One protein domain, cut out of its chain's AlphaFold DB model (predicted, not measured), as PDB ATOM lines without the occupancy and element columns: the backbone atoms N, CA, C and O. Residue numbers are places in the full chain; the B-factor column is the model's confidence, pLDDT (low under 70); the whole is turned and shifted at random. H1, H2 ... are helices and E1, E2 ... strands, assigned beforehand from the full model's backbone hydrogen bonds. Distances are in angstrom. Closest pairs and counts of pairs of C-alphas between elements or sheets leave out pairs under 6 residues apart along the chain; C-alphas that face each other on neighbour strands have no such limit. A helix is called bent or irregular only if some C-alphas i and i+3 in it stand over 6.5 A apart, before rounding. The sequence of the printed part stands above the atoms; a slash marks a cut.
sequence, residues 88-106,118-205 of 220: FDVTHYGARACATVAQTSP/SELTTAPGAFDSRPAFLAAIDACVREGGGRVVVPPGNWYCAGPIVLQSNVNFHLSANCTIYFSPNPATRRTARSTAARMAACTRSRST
ATOM      1  N   PHE A  88      41.671  29.364  60.132       90.12
ATOM      2  CA  PHE A  88      40.684  28.592  59.392       90.12
ATOM      3  C   PHE A  88      41.354  27.317  58.897       90.12
ATOM      4  O   PHE A  88      42.062  27.333  57.885       90.12
ATOM      5  N   ASP A  89      41.141  26.215  59.615       93.19
ATOM      6  CA  ASP A  89      41.701  24.927  59.218       93.19
ATOM      7  C   ASP A  89      40.922  24.343  58.045       93.19
ATOM      8  O   ASP A  89      39.698  24.197  58.064       93.19
ATOM      9  N   VAL A  90      41.651  23.952  57.009       92.50
ATOM     10  CA  VAL A  90      41.081  23.408  55.767       92.50
ATOM     11  C   VAL A  90      40.375  22.061  55.960       92.50
ATOM     12  O   VAL A  90      39.493  21.703  55.179       92.50
ATOM     13  N   THR A  91      40.720  21.321  57.014       92.88
ATOM     14  CA  THR A  91      40.090  20.043  57.382       92.88
ATOM     15  C   THR A  91      38.635  20.226  57.806       92.88
ATOM     16  O   THR A  91      37.807  19.375  57.482       92.88
ATOM     17  N   HIS A  92      38.280  21.360  58.425       92.81
ATOM     18  CA  HIS A  92      36.887  21.691  58.749       92.81
ATOM     19  C   HIS A  92      36.019  21.884  57.500       92.81
ATOM     20  O   HIS A  92      34.820  21.626  57.538       92.81
ATOM     21  N   TYR A  93      36.628  22.274  56.379       90.94
ATOM     22  CA  TYR A  93      35.956  22.452  55.090       90.94
ATOM     23  C   TYR A  93      35.944  21.174  54.235       90.94
ATOM     24  O   TYR A  93      35.537  21.211  53.074       90.94
ATOM     25  N   GLY A  94      36.380  20.040  54.796       89.88
ATOM     26  CA  GLY A  94      36.351  18.736  54.133       89.88
ATOM     27  C   GLY A  94      37.590  18.416  53.298       89.88
ATOM     28  O   GLY A  94      37.532  17.508  52.468       89.88
ATOM     29  N   ALA A  95      38.707  19.127  53.489       90.38
ATOM     30  CA  ALA A  95      39.974  18.725  52.886       90.38
ATOM     31  C   ALA A  95      40.408  17.364  53.448       90.38
ATOM     32  O   ALA A  95      40.318  17.121  54.655       90.38
ATOM     33  N   ARG A  96      40.919  16.480  52.583       91.38
ATOM     34  CA  ARG A  96      41.401  15.150  52.985       91.38
ATOM     35  C   ARG A  96      42.815  14.927  52.476       91.38
ATOM     36  O   ARG A  96      43.098  15.178  51.305       91.38
ATOM     37  N   ALA A  97      43.672  14.412  53.352       90.19
ATOM     38  CA  ALA A  97      45.011  14.002  52.964       90.19
ATOM     39  C   ALA A  97      44.944  12.840  51.958       90.19
ATOM     40  O   ALA A  97      44.065  11.975  52.040       90.19
ATOM     41  N   CYS A  98      45.871  12.822  51.005       87.50
ATOM     42  CA  CYS A  98      45.980  11.792  49.981       87.50
ATOM     43  C   CYS A  98      47.224  10.923  50.186       87.50
ATOM     44  O   CYS A  98      48.276  11.405  50.608       87.50
ATOM     45  N   ALA A  99      47.117   9.645  49.823       87.88
ATOM     46  CA  ALA A  99      48.274   8.765  49.732       87.88
ATOM     47  C   ALA A  99      49.176   9.180  48.559       87.88
ATOM     48  O   ALA A  99      48.694   9.611  47.504       87.88
ATOM     49  N   THR A 100      50.483   9.031  48.748       87.44
ATOM     50  CA  THR A 100      51.498   9.268  47.722       87.44
ATOM     51  C   THR A 100      52.111   7.954  47.256       87.44
ATOM     52  O   THR A 100      52.197   6.983  48.002       87.44
ATOM     53  N   VAL A 101      52.519   7.932  45.995       87.06
ATOM     54  CA  VAL A 101      53.172   6.823  45.306       87.06
ATOM     55  C   VAL A 101      54.543   7.310  44.853       87.06
ATOM     56  O   VAL A 101      54.692   8.475  44.486       87.06
ATOM     57  N   ALA A 102      55.544   6.434  44.882       85.31
ATOM     58  CA  ALA A 102      56.863   6.757  44.362       85.31
ATOM     59  C   ALA A 102      56.799   7.023  42.847       85.31
ATOM     60  O   ALA A 102      56.205   6.252  42.092       85.31
ATOM     61  N   GLN A 103      57.413   8.115  42.404       79.75
ATOM     62  CA  GLN A 103      57.563   8.485  41.007       79.75
ATOM     63  C   GLN A 103      59.046   8.640  40.692       79.75
ATOM     64  O   GLN A 103      59.729   9.515  41.222       79.75
ATOM     65  N   THR A 104      59.531   7.828  39.763       79.12
ATOM     66  CA  THR A 104      60.893   7.951  39.251       79.12
ATOM     67  C   THR A 104      60.968   9.109  38.257       79.12
ATOM     68  O   THR A 104      60.235   9.142  37.268       79.12
ATOM     69  N   SER A 105      61.861  10.068  38.513       71.50
ATOM     70  CA  SER A 105      62.192  11.103  37.533       71.50
ATOM     71  C   SER A 105      62.952  10.475  36.356       71.50
ATOM     72  O   SER A 105      63.933   9.767  36.585       71.50
ATOM     73  N   PRO A 106      62.572  10.758  35.097       73.69
ATOM     74  CA  PRO A 106      63.341  10.334  33.927       73.69
ATOM     75  C   PRO A 106      64.661  11.112  33.764       73.69
ATOM     76  O   PRO A 106      65.475  10.770  32.907       73.69
ATOM     77  N   SER A 118      60.285  15.313  45.427       75.31
ATOM     78  CA  SER A 118      60.202  15.157  43.959       75.31
ATOM     79  C   SER A 118      60.052  13.706  43.492       75.31
ATOM     80  O   SER A 118      59.674  13.461  42.351       75.31
ATOM     81  N   GLU A 119      60.345  12.748  44.370       80.94
ATOM     82  CA  GLU A 119      60.190  11.312  44.121       80.94
ATOM     83  C   GLU A 119      58.784  10.797  44.451       80.94
ATOM     84  O   GLU A 119      58.545   9.595  44.421       80.94
ATOM     85  N   LEU A 120      57.847  11.678  44.808       86.56
ATOM     86  CA  LEU A 120      56.496  11.309  45.217       86.56
ATOM     87  C   LEU A 120      55.463  11.980  44.311       86.56
ATOM     88  O   LEU A 120      55.572  13.157  43.976       86.56
ATOM     89  N   THR A 121      54.422  11.235  43.960       86.56
ATOM     90  CA  THR A 121      53.235  11.718  43.247       86.56
ATOM     91  C   THR A 121      51.974  11.230  43.950       86.56
ATOM     92  O   THR A 121      52.034  10.351  44.803       86.56
ATOM     93  N   THR A 122      50.812  11.792  43.650       88.81
ATOM     94  CA  THR A 122      49.553  11.367  44.284       88.81
ATOM     95  C   THR A 122      49.052  10.047  43.722       88.81
ATOM     96  O   THR A 122      49.135   9.822  42.515       88.81
ATOM     97  N   ALA A 123      48.457   9.211  44.575       86.81
ATOM     98  CA  ALA A 123      47.805   7.987  44.127       86.81
ATOM     99  C   ALA A 123      46.677   8.275  43.106       86.81
ATOM    100  O   ALA A 123      45.970   9.285  43.233       86.81
ATOM    101  N   PRO A 124      46.465   7.397  42.106       80.75
ATOM    102  CA  PRO A 124      45.331   7.507  41.192       80.75
ATOM    103  C   PRO A 124      44.007   7.531  41.968       80.75
ATOM    104  O   PRO A 124      43.791   6.714  42.858       80.75
ATOM    105  N   GLY A 125      43.117   8.474  41.648       83.38
ATOM    106  CA  GLY A 125      41.838   8.630  42.357       83.38
ATOM    107  C   GLY A 125      41.922   9.390  43.687       83.38
ATOM    108  O   GLY A 125      40.976   9.341  44.473       83.38
ATOM    109  N   ALA A 126      43.021  10.104  43.950       86.94
ATOM    110  CA  ALA A 126      43.131  10.993  45.102       86.94
ATOM    111  C   ALA A 126      41.974  12.011  45.172       86.94
ATOM    112  O   ALA A 126      41.519  12.555  44.163       86.94
ATOM    113  N   PHE A 127      41.516  12.282  46.395       89.50
ATOM    114  CA  PHE A 127      40.430  13.221  46.667       89.50
ATOM    115  C   PHE A 127      40.833  14.661  46.310       89.50
ATOM    116  O   PHE A 127      41.867  15.146  46.769       89.50
ATOM    117  N   ASP A 128      40.010  15.359  45.517       91.19
ATOM    118  CA  ASP A 128      40.239  16.772  45.183       91.19
ATOM    119  C   ASP A 128      39.947  17.655  46.404       91.19
ATOM    120  O   ASP A 128      38.790  17.890  46.753       91.19
ATOM    121  N   SER A 129      41.000  18.172  47.041       93.50
ATOM    122  CA  SER A 129      40.895  19.088  48.185       93.50
ATOM    123  C   SER A 129      40.740  20.555  47.764       93.50
ATOM    124  O   SER A 129      40.453  21.413  48.600       93.50
ATOM    125  N   ARG A 130      40.847  20.870  46.465       92.38
ATOM    126  CA  ARG A 130      40.632  22.222  45.921       92.38
ATOM    127  C   ARG A 130      39.312  22.882  46.360       92.38
ATOM    128  O   ARG A 130      39.378  24.045  46.757       92.38
ATOM    129  N   PRO A 131      38.126  22.240  46.296       92.19
ATOM    130  CA  PRO A 131      36.886  22.870  46.756       92.19
ATOM    131  C   PRO A 131      36.923  23.245  48.243       92.19
ATOM    132  O   PRO A 131      36.422  24.308  48.595       92.19
ATOM    133  N   ALA A 132      37.566  22.437  49.090       93.12
ATOM    134  CA  ALA A 132      37.722  22.739  50.511       93.12
ATOM    135  C   ALA A 132      38.651  23.944  50.737       93.12
ATOM    136  O   ALA A 132      38.332  24.825  51.532       93.12
ATOM    137  N   PHE A 133      39.755  24.039  49.984       93.44
ATOM    138  CA  PHE A 133      40.642  25.207  50.033       93.44
ATOM    139  C   PHE A 133      39.927  26.495  49.624       93.44
ATOM    140  O   PHE A 133      40.075  27.518  50.288       93.44
ATOM    141  N   LEU A 134      39.128  26.450  48.556       92.75
ATOM    142  CA  LEU A 134      38.355  27.611  48.110       92.75
ATOM    143  C   LEU A 134      37.283  28.002  49.132       92.75
ATOM    144  O   LEU A 134      37.162  29.181  49.444       92.75
ATOM    145  N   ALA A 135      36.575  27.030  49.712       92.75
ATOM    146  CA  ALA A 135      35.588  27.290  50.757       92.75
ATOM    147  C   ALA A 135      36.215  27.924  52.011       92.75
ATOM    148  O   ALA A 135      35.645  28.861  52.570       92.75
ATOM    149  N   ALA A 136      37.405  27.466  52.416       93.00
ATOM    150  CA  ALA A 136      38.153  28.061  53.520       93.00
ATOM    151  C   ALA A 136      38.536  29.518  53.215       93.00
ATOM    152  O   ALA A 136      38.290  30.401  54.031       93.00
ATOM    153  N   ILE A 137      39.070  29.785  52.018       92.75
ATOM    154  CA  ILE A 137      39.433  31.141  51.573       92.75
ATOM    155  C   ILE A 137      38.201  32.056  51.539       92.75
ATOM    156  O   ILE A 137      38.264  33.178  52.042       92.75
ATOM    157  N   ASP A 138      37.080  31.589  50.988       92.31
ATOM    158  CA  ASP A 138      35.834  32.359  50.914       92.31
ATOM    159  C   ASP A 138      35.288  32.684  52.312       92.31
ATOM    160  O   ASP A 138      34.827  33.801  52.562       92.31
ATOM    161  N   ALA A 139      35.382  31.736  53.250       91.19
ATOM    162  CA  ALA A 139      35.036  31.972  54.646       91.19
ATOM    163  C   ALA A 139      35.954  33.024  55.285       91.19
ATOM    164  O   ALA A 139      35.444  33.960  55.898       91.19
ATOM    165  N   CYS A 140      37.273  32.951  55.073       89.94
ATOM    166  CA  CYS A 140      38.205  33.967  55.572       89.94
ATOM    167  C   CYS A 140      37.874  35.367  55.058       89.94
ATOM    168  O   CYS A 140      37.901  36.329  55.821       89.94
ATOM    169  N   VAL A 141      37.570  35.493  53.766       89.88
ATOM    170  CA  VAL A 141      37.238  36.786  53.152       89.88
ATOM    171  C   VAL A 141      35.937  37.340  53.724       89.88
ATOM    172  O   VAL A 141      35.860  38.534  54.017       89.88
ATOM    173  N   ARG A 142      34.933  36.482  53.935       88.62
ATOM    174  CA  ARG A 142      33.645  36.865  54.530       88.62
ATOM    175  C   ARG A 142      33.787  37.384  55.962       88.62
ATOM    176  O   ARG A 142      33.102  38.337  56.314       88.62
ATOM    177  N   GLU A 143      34.695  36.811  56.747       85.94
ATOM    178  CA  GLU A 143      35.008  37.269  58.111       85.94
ATOM    179  C   GLU A 143      35.910  38.523  58.139       85.94
ATOM    180  O   GLU A 143      36.291  39.011  59.203       85.94
ATOM    181  N   GLY A 144      36.247  39.088  56.972       84.88
ATOM    182  CA  GLY A 144      37.058  40.299  56.866       84.88
ATOM    183  C   GLY A 144      38.567  40.050  56.884       84.88
ATOM    184  O   GLY A 144      39.329  40.995  57.080       84.88
ATOM    185  N   GLY A 145      39.006  38.815  56.637       82.44
ATOM    186  CA  GLY A 145      40.404  38.396  56.534       82.44
ATOM    187  C   GLY A 145      40.874  37.515  57.690       82.44
ATOM    188  O   GLY A 145      40.239  37.430  58.738       82.44
ATOM    189  N   GLY A 146      42.011  36.846  57.499       87.69
ATOM    190  CA  GLY A 146      42.545  35.906  58.487       87.69
ATOM    191  C   GLY A 146      43.613  34.980  57.918       87.69
ATOM    192  O   GLY A 146      44.223  35.275  56.882       87.69
ATOM    193  N   ARG A 147      43.841  33.856  58.600       91.12
ATOM    194  CA  ARG A 147      44.823  32.843  58.206       91.12
ATOM    195  C   ARG A 147      44.132  31.526  57.869       91.12
ATOM    196  O   ARG A 147      43.475  30.941  58.715       91.12
ATOM    197  N   VAL A 148      44.325  31.032  56.653       93.12
ATOM    198  CA  VAL A 148      43.974  29.658  56.276       93.12
ATOM    199  C   VAL A 148      45.146  28.766  56.649       93.12
ATOM    200  O   VAL A 148      46.251  28.989  56.154       93.12
ATOM    201  N   VAL A 149      44.923  27.773  57.503       93.75
ATOM    202  CA  VAL A 149      45.966  26.845  57.949       93.75
ATOM    203  C   VAL A 149      45.770  25.500  57.263       93.75
ATOM    204  O   VAL A 149      44.704  24.884  57.331       93.75
ATOM    205  N   VAL A 150      46.819  25.045  56.581       94.00
ATOM    206  CA  VAL A 150      46.906  23.690  56.039       94.00
ATOM    207  C   VAL A 150      47.739  22.846  57.003       94.00
ATOM    208  O   VAL A 150      48.918  23.164  57.214       94.00
ATOM    209  N   PRO A 151      47.156  21.800  57.616       94.25
ATOM    210  CA  PRO A 151      47.888  20.934  58.524       94.25
ATOM    211  C   PRO A 151      48.953  20.109  57.781       94.25
ATOM    212  O   PRO A 151      48.903  19.990  56.549       94.25
ATOM    213  N   PRO A 152      49.929  19.539  58.513       93.44
ATOM    214  CA  PRO A 152      50.930  18.645  57.935       93.44
ATOM    215  C   PRO A 152      50.259  17.501  57.167       93.44
ATOM    216  O   PRO A 152      49.268  16.932  57.629       93.44
ATOM    217  N   GLY A 153      50.796  17.163  55.996       90.94
ATOM    218  CA  GLY A 153      50.241  16.115  55.148       90.94
ATOM    219  C   GLY A 153      50.373  16.384  53.653       90.94
ATOM    220  O   GLY A 153      50.846  17.432  53.212       90.94
ATOM    221  N   ASN A 154      49.922  15.402  52.879       92.38
ATOM    222  CA  ASN A 154      49.925  15.433  51.424       92.38
ATOM    223  C   ASN A 154      48.517  15.751  50.926       92.38
ATOM    224  O   ASN A 154      47.569  15.057  51.294       92.38
ATOM    225  N   TRP A 155      48.373  16.769  50.083       93.06
ATOM    226  CA  TRP A 155      47.073  17.244  49.605       93.06
ATOM    227  C   TRP A 155      47.042  17.270  48.083       93.06
ATOM    228  O   TRP A 155      47.971  17.773  47.458       93.06
ATOM    229  N   TYR A 156      45.962  16.777  47.479       93.12
ATOM    230  CA  TYR A 156      45.778  16.805  46.029       93.12
ATOM    231  C   TYR A 156      44.821  17.924  45.599       93.12
ATOM    232  O   TYR A 156      43.743  18.088  46.176       93.12
ATOM    233  N   CYS A 157      45.200  18.662  44.553       91.56
ATOM    234  CA  CYS A 157      44.416  19.747  43.964       91.56
ATOM    235  C   CYS A 157      44.253  19.567  42.451       91.56
ATOM    236  O   CYS A 157      45.209  19.709  41.676       91.56
ATOM    237  N   ALA A 158      43.014  19.372  41.997       88.88
ATOM    238  CA  ALA A 158      42.665  19.286  40.578       88.88
ATOM    239  C   ALA A 158      42.481  20.678  39.937       88.88
ATOM    240  O   ALA A 158      41.469  20.967  39.296       88.88
ATOM    241  N   GLY A 159      43.446  21.578  40.132       87.44
ATOM    242  CA  GLY A 159      43.439  22.919  39.548       87.44
ATOM    243  C   GLY A 159      44.147  23.967  40.409       87.44
ATOM    244  O   GLY A 159      44.634  23.655  41.494       87.44
ATOM    245  N   PRO A 160      44.214  25.221  39.932       89.44
ATOM    246  CA  PRO A 160      44.884  26.297  40.647       89.44
ATOM    247  C   PRO A 160      44.041  26.792  41.828       89.44
ATOM    248  O   PRO A 160      42.810  26.827  41.766       89.44
ATOM    249  N   ILE A 161      44.727  27.225  42.882       90.31
ATOM    250  CA  ILE A 161      44.133  27.884  44.046       90.31
ATOM    251  C   ILE A 161      44.322  29.389  43.854       90.31
ATOM    252  O   ILE A 161      45.451  29.867  43.751       90.31
ATOM    253  N   VAL A 162      43.221  30.133  43.757       88.75
ATOM    254  CA  VAL A 162      43.256  31.593  43.601       88.75
ATOM    255  C   VAL A 162      43.096  32.220  44.976       88.75
ATOM    256  O   VAL A 162      42.047  32.095  45.599       88.75
ATOM    257  N   LEU A 163      44.149  32.885  45.447       91.62
ATOM    258  CA  LEU A 163      44.114  33.608  46.712       91.62
ATOM    259  C   LEU A 163      43.410  34.958  46.534       91.62
ATOM    260  O   LEU A 163      43.571  35.628  45.510       91.62
ATOM    261  N   GLN A 164      42.639  35.349  47.545       88.50
ATOM    262  CA  GLN A 164      41.948  36.636  47.608       88.50
ATOM    263  C   GLN A 164      42.713  37.636  48.485       88.50
ATOM    264  O   GLN A 164      43.677  37.293  49.171       88.50
ATOM    265  N   SER A 165      42.288  38.900  48.453       87.94
ATOM    266  CA  SER A 165      42.853  39.943  49.307       87.94
ATOM    267  C   SER A 165      42.600  39.650  50.787       87.94
ATOM    268  O   SER A 165      41.550  39.135  51.157       87.94
ATOM    269  N   ASN A 166      43.555  40.038  51.632       83.69
ATOM    270  CA  ASN A 166      43.482  39.899  53.090       83.69
ATOM    271  C   ASN A 166      43.446  38.450  53.622       83.69
ATOM    272  O   ASN A 166      42.967  38.204  54.729       83.69
ATOM    273  N   VAL A 167      43.973  37.493  52.849       88.44
ATOM    274  CA  VAL A 167      44.087  36.081  53.242       88.44
ATOM    275  C   VAL A 167      45.554  35.688  53.384       88.44
ATOM    276  O   VAL A 167      46.346  35.860  52.457       88.44
ATOM    277  N   ASN A 168      45.914  35.125  54.536       89.94
ATOM    278  CA  ASN A 168      47.218  34.510  54.767       89.94
ATOM    279  C   ASN A 168      47.098  32.990  54.600       89.94
ATOM    280  O   ASN A 168      46.465  32.334  55.420       89.94
ATOM    281  N   PHE A 169      47.673  32.426  53.539       92.88
ATOM    282  CA  PHE A 169      47.665  30.979  53.318       92.88
ATOM    283  C   PHE A 169      48.914  30.354  53.944       92.88
ATOM    284  O   PHE A 169      50.027  30.540  53.447       92.88
ATOM    285  N   HIS A 170      48.735  29.648  55.057       92.44
ATOM    286  CA  HIS A 170      49.813  29.086  55.856       92.44
ATOM    287  C   HIS A 170      49.907  27.573  55.681       92.44
ATOM    288  O   HIS A 170      48.982  26.836  56.020       92.44
ATOM    289  N   LEU A 171      51.058  27.117  55.192       93.25
ATOM    290  CA  LEU A 171      51.409  25.705  55.133       93.25
ATOM    291  C   LEU A 171      52.201  25.338  56.385       93.25
ATOM    292  O   LEU A 171      53.243  25.939  56.654       93.25
ATOM    293  N   SER A 172      51.704  24.358  57.136       93.06
ATOM    294  CA  SER A 172      52.437  23.805  58.275       93.06
ATOM    295  C   SER A 172      53.690  23.058  57.808       93.06
ATOM    296  O   SER A 172      53.809  22.679  56.639       93.06
ATOM    297  N   ALA A 173      54.630  22.817  58.725       90.81
ATOM    298  CA  ALA A 173      55.801  21.992  58.434       90.81
ATOM    299  C   ALA A 173      55.377  20.624  57.870       90.81
ATOM    300  O   ALA A 173      54.392  20.048  58.323       90.81
ATOM    301  N   ASN A 174      56.120  20.105  56.888       88.25
ATOM    302  CA  ASN A 174      55.825  18.830  56.215       88.25
ATOM    303  C   ASN A 174      54.461  18.790  55.493       88.25
ATOM    304  O   ASN A 174      53.837  17.735  55.378       88.25
ATOM    305  N   CYS A 175      53.976  19.938  55.016       90.50
ATOM    306  CA  CYS A 175      52.813  20.014  54.139       90.50
ATOM    307  C   CYS A 175      53.240  20.097  52.667       90.50
ATOM    308  O   CYS A 175      53.913  21.051  52.272       90.50
ATOM    309  N   THR A 176      52.763  19.161  51.844       90.50
ATOM    310  CA  THR A 176      53.011  19.136  50.394       90.50
ATOM    311  C   THR A 176      51.692  19.165  49.630       90.50
ATOM    312  O   THR A 176      50.819  18.321  49.837       90.50
ATOM    313  N   ILE A 177      51.538  20.134  48.724       91.38
ATOM    314  CA  ILE A 177      50.369  20.243  47.841       91.38
ATOM    315  C   ILE A 177      50.763  19.788  46.437       91.38
ATOM    316  O   ILE A 177      51.608  20.400  45.784       91.38
ATOM    317  N   TYR A 178      50.104  18.740  45.963       90.19
ATOM    318  CA  TYR A 178      50.275  18.179  44.634       90.19
ATOM    319  C   TYR A 178      49.220  18.737  43.683       90.19
ATOM    320  O   TYR A 178      48.013  18.566  43.877       90.19
ATOM    321  N   PHE A 179      49.684  19.387  42.622       89.94
ATOM    322  CA  PHE A 179      48.823  19.888  41.559       89.94
ATOM    323  C   PHE A 179      48.687  18.864  40.437       89.94
ATOM    324  O   PHE A 179      49.657  18.222  40.037       89.94
ATOM    325  N   SER A 180      47.480  18.756  39.886       85.69
ATOM    326  CA  SER A 180      47.249  17.948  38.690       85.69
ATOM    327  C   SER A 180      48.105  18.444  37.509       85.69
ATOM    328  O   SER A 180      48.081  19.642  37.212       85.69
ATOM    329  N   PRO A 181      48.795  17.549  36.775       81.56
ATOM    330  CA  PRO A 181      49.616  17.921  35.621       81.56
ATOM    331  C   PRO A 181      48.784  18.283  34.380       81.56
ATOM    332  O   PRO A 181      49.330  18.751  33.382       81.56
ATOM    333  N   ASN A 182      47.462  18.073  34.407       81.56
ATOM    334  CA  ASN A 182      46.603  18.319  33.255       81.56
ATOM    335  C   ASN A 182      46.525  19.830  32.927       81.56
ATOM    336  O   ASN A 182      45.954  20.602  33.701       81.56
ATOM    337  N   PRO A 183      46.994  20.287  31.749       74.69
ATOM    338  CA  PRO A 183      46.982  21.704  31.388       74.69
ATOM    339  C   PRO A 183      45.567  22.269  31.167       74.69
ATOM    340  O   PRO A 183      45.378  23.490  31.185       74.69
ATOM    341  N   ALA A 184      44.556  21.421  30.968       76.56
ATOM    342  CA  ALA A 184      43.175  21.873  30.840       76.56
ATOM    343  C   ALA A 184      42.634  22.446  32.162       76.56
ATOM    344  O   ALA A 184      41.895  23.433  32.136       76.56
ATOM    345  N   THR A 185      43.040  21.900  33.317       69.88
ATOM    346  CA  THR A 185      42.538  22.341  34.634       69.88
ATOM    347  C   THR A 185      43.021  23.754  34.972       69.88
ATOM    348  O   THR A 185      42.234  24.587  35.425       69.88
ATOM    349  N   ARG A 186      44.279  24.089  34.646       59.47
ATOM    350  CA  ARG A 186      44.827  25.446  34.848       59.47
ATOM    351  C   ARG A 186      44.187  26.508  33.952       59.47
ATOM    352  O   ARG A 186      44.065  27.658  34.369       59.47
ATOM    353  N   ARG A 187      43.773  26.156  32.727       60.03
ATOM    354  CA  ARG A 187      43.186  27.114  31.769       60.03
ATOM    355  C   ARG A 187      41.753  27.489  32.150       60.03
ATOM    356  O   ARG A 187      41.365  28.645  31.996       60.03
ATOM    357  N   THR A 188      40.993  26.529  32.675       54.50
ATOM    358  CA  THR A 188      39.584  26.726  33.036       54.50
ATOM    359  C   THR A 188      39.411  27.689  34.208       54.50
ATOM    360  O   THR A 188      38.483  28.485  34.189       54.50
ATOM    361  N   ALA A 189      40.340  27.737  35.169       53.75
ATOM    362  CA  ALA A 189      40.217  28.623  36.330       53.75
ATOM    363  C   ALA A 189      40.137  30.126  35.996       53.75
ATOM    364  O   ALA A 189      39.441  30.869  36.686       53.75
ATOM    365  N   ARG A 190      40.783  30.581  34.910       46.41
ATOM    366  CA  ARG A 190      40.671  31.976  34.439       46.41
ATOM    367  C   ARG A 190      39.302  32.268  33.805       46.41
ATOM    368  O   ARG A 190      38.854  33.408  33.842       46.41
ATOM    369  N   SER A 191      38.632  31.265  33.231       41.88
ATOM    370  CA  SER A 191      37.355  31.434  32.519       41.88
ATOM    371  C   SER A 191      36.119  31.109  33.371       41.88
ATOM    372  O   SER A 191      35.046  31.662  33.115       41.88
ATOM    373  N   THR A 192      36.231  30.276  34.413       47.50
ATOM    374  CA  THR A 192      35.089  29.913  35.275       47.50
ATOM    375  C   THR A 192      34.665  31.003  36.253       47.50
ATOM    376  O   THR A 192      33.466  31.116  36.491       47.50
ATOM    377  N   ALA A 193      35.574  31.851  36.751       46.00
ATOM    378  CA  ALA A 193      35.188  32.997  37.591       46.00
ATOM    379  C   ALA A 193      34.234  33.955  36.842       46.00
ATOM    380  O   ALA A 193      33.261  34.444  37.409       46.00
ATOM    381  N   ALA A 194      34.441  34.133  35.532       40.62
ATOM    382  CA  ALA A 194      33.545  34.910  34.674       40.62
ATOM    383  C   ALA A 194      32.236  34.165  34.336       40.62
ATOM    384  O   ALA A 194      31.169  34.777  34.273       40.62
ATOM    385  N   ARG A 195      32.278  32.838  34.138       39.03
ATOM    386  CA  ARG A 195      31.086  32.043  33.776       39.03
ATOM    387  C   ARG A 195      30.143  31.755  34.945       39.03
ATOM    388  O   ARG A 195      28.931  31.739  34.737       39.03
ATOM    389  N   MET A 196      30.652  31.544  36.159       40.94
ATOM    390  CA  MET A 196      29.797  31.243  37.312       40.94
ATOM    391  C   MET A 196      28.992  32.479  37.737       40.94
ATOM    392  O   MET A 196      27.792  32.350  37.956       40.94
ATOM    393  N   ALA A 197      29.593  33.678  37.687       41.97
ATOM    394  CA  ALA A 197      28.900  34.956  37.892       41.97
ATOM    395  C   ALA A 197      27.777  35.214  36.860       41.97
ATOM    396  O   ALA A 197      26.733  35.778  37.193       41.97
ATOM    397  N   ALA A 198      27.947  34.758  35.612       42.75
ATOM    398  CA  ALA A 198      26.904  34.841  34.588       42.75
ATOM    399  C   ALA A 198      25.750  33.845  34.835       42.75
ATOM    400  O   ALA A 198      24.586  34.178  34.611       42.75
ATOM    401  N   CYS A 199      26.045  32.645  35.347       36.78
ATOM    402  CA  CYS A 199      25.031  31.620  35.616       36.78
ATOM    403  C   CYS A 199      24.135  31.974  36.820       36.78
ATOM    404  O   CYS A 199      22.919  31.767  36.763       36.78
ATOM    405  N   THR A 200      24.683  32.582  37.881       49.28
ATOM    406  CA  THR A 200      23.880  33.020  39.041       49.28
ATOM    407  C   THR A 200      22.943  34.183  38.697       49.28
ATOM    408  O   THR A 200      21.837  34.247  39.229       49.28
ATOM    409  N   ARG A 201      23.331  35.065  37.762       43.16
ATOM    410  CA  ARG A 201      22.499  36.191  37.292       43.16
ATOM    411  C   ARG A 201      21.332  35.750  36.389       43.16
ATOM    412  O   ARG A 201      20.297  36.413  36.367       43.16
ATOM    413  N   SER A 202      21.469  34.622  35.687       40.84
ATOM    414  CA  SER A 202      20.402  34.036  34.857       40.84
ATOM    415  C   SER A 202      19.327  33.311  35.685       40.84
ATOM    416  O   SER A 202      18.150  33.374  35.336       40.84
ATOM    417  N   ARG A 203      19.679  32.657  36.803       45.22
ATOM    418  CA  ARG A 203      18.689  31.930  37.631       45.22
ATOM    419  C   ARG A 203      17.815  32.842  38.498       45.22
ATOM    420  O   ARG A 203      16.657  32.513  38.757       45.22
ATOM    421  N   SER A 204      18.325  34.000  38.912       41.56
ATOM    422  CA  SER A 204      17.565  34.984  39.697       41.56
ATOM    423  C   SER A 204      16.546  35.776  38.866       41.56
ATOM    424  O   SER A 204      15.544  36.230  39.411       41.56
ATOM    425  N   THR A 205      16.726  35.881  37.546       48.94
ATOM    426  CA  THR A 205      15.780  36.570  36.647       48.94
ATOM    427  C   THR A 205      14.629  35.681  36.162       48.94
ATOM    428  O   THR A 205      13.551  36.192  35.860       48.94
TER     429      THR A 205
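This is residues 88 to 106 and 118 to 205 of the 220 residues of the protein "Glycoside hydrolase, family 28" of Burkholderia ambifaria MEX-5 (UniProt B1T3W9). Two chain stretches, E3 to E4 and E5 to E6, run side by side the same way and turn a corner together, making a bent two-stranded ribbon of two small parallel sheets. H2 packs on the E3 and E5 part of the ribbon, the short H1 packs on H2, the small ladder of E1 and E2 sits near E4 and E6, and the end of H3, residues 191 to 205, sticks out as a free arm. The printed part has 107 residues with three named helices and six named strands, in the order H1, E1, E2, H2, E3, E4, E5, E6, H3; the class is mixed, and the sheets are E1 with E2, antiparallel, E3 with E5, parallel, and E4 with E6, parallel. The whole is only just compact, close to loose, with a radius of gyration of the C-alphas of 15.5 A, and elongated, spanning 52 by 30 by 20 A.

H1 is residues 90 to 93, beginning at C-alpha 90 (41.081, 23.408, 55.767). E1 is residues 100 to 102 and E2 residues 120 to 122. H2, residues 130 to 142, is 18.4 A long. E3 is residues 146 to 150, 13.2 A; E4 153 to 157, 13.1 A; E5 167 to 171, 12.8 A; and E6 175 to 179, 13.2 A. H3, residues 183 to 205, is 35.0 A long and ends at C-alpha 205 (15.780, 36.570, 36.647). It has a kink of 51 degrees near residue 191, and is neither bent nor irregular, but only just: C-alphas 190 and 193 are 6.4 A apart.

H1 and H2 touch, the closest C-alphas being those of Tyr 93 and Ala 132, 4.9 A; H2 does so with residues 132 to 136 alone. E1 and E2 are antiparallel, with N 101 and O 121 at 2.7 A. The closest C-alphas of E2 and E6, Thr 122 and Tyr 178, are 6.9 A apart. Those of H2 and E3, Cys 140 and Gly 146, are 5.6 A apart. E3 and E5 are parallel at 24 degrees, with N 148 and O 168 at 2.8 A. E4 and E6 are parallel at 20 degrees, with N 178 and O 155 at 2.8 A. Residues 88 to 89 pair, parallel, with residues 148 to 149 of E3. E5 and E6 meet only through their link. H3 is apart from H2, E3, E4 and E5, among others. In H2 every O i to N i+4 pair is within hydrogen-bond range, in H3 10 of 19 are, and H1 is too short for such a pair.

The two C-alphas farthest apart, those of Pro 106 and Thr 205, are 54.4 A apart. Residues 107 to 117 are not printed, and C-alphas 106 and 118 are 11.6 A apart across the cut. Of the links that are printed whole, none is long. Mean pLDDT of the printed part is 80.5, and residues 185 to 205 are under 70.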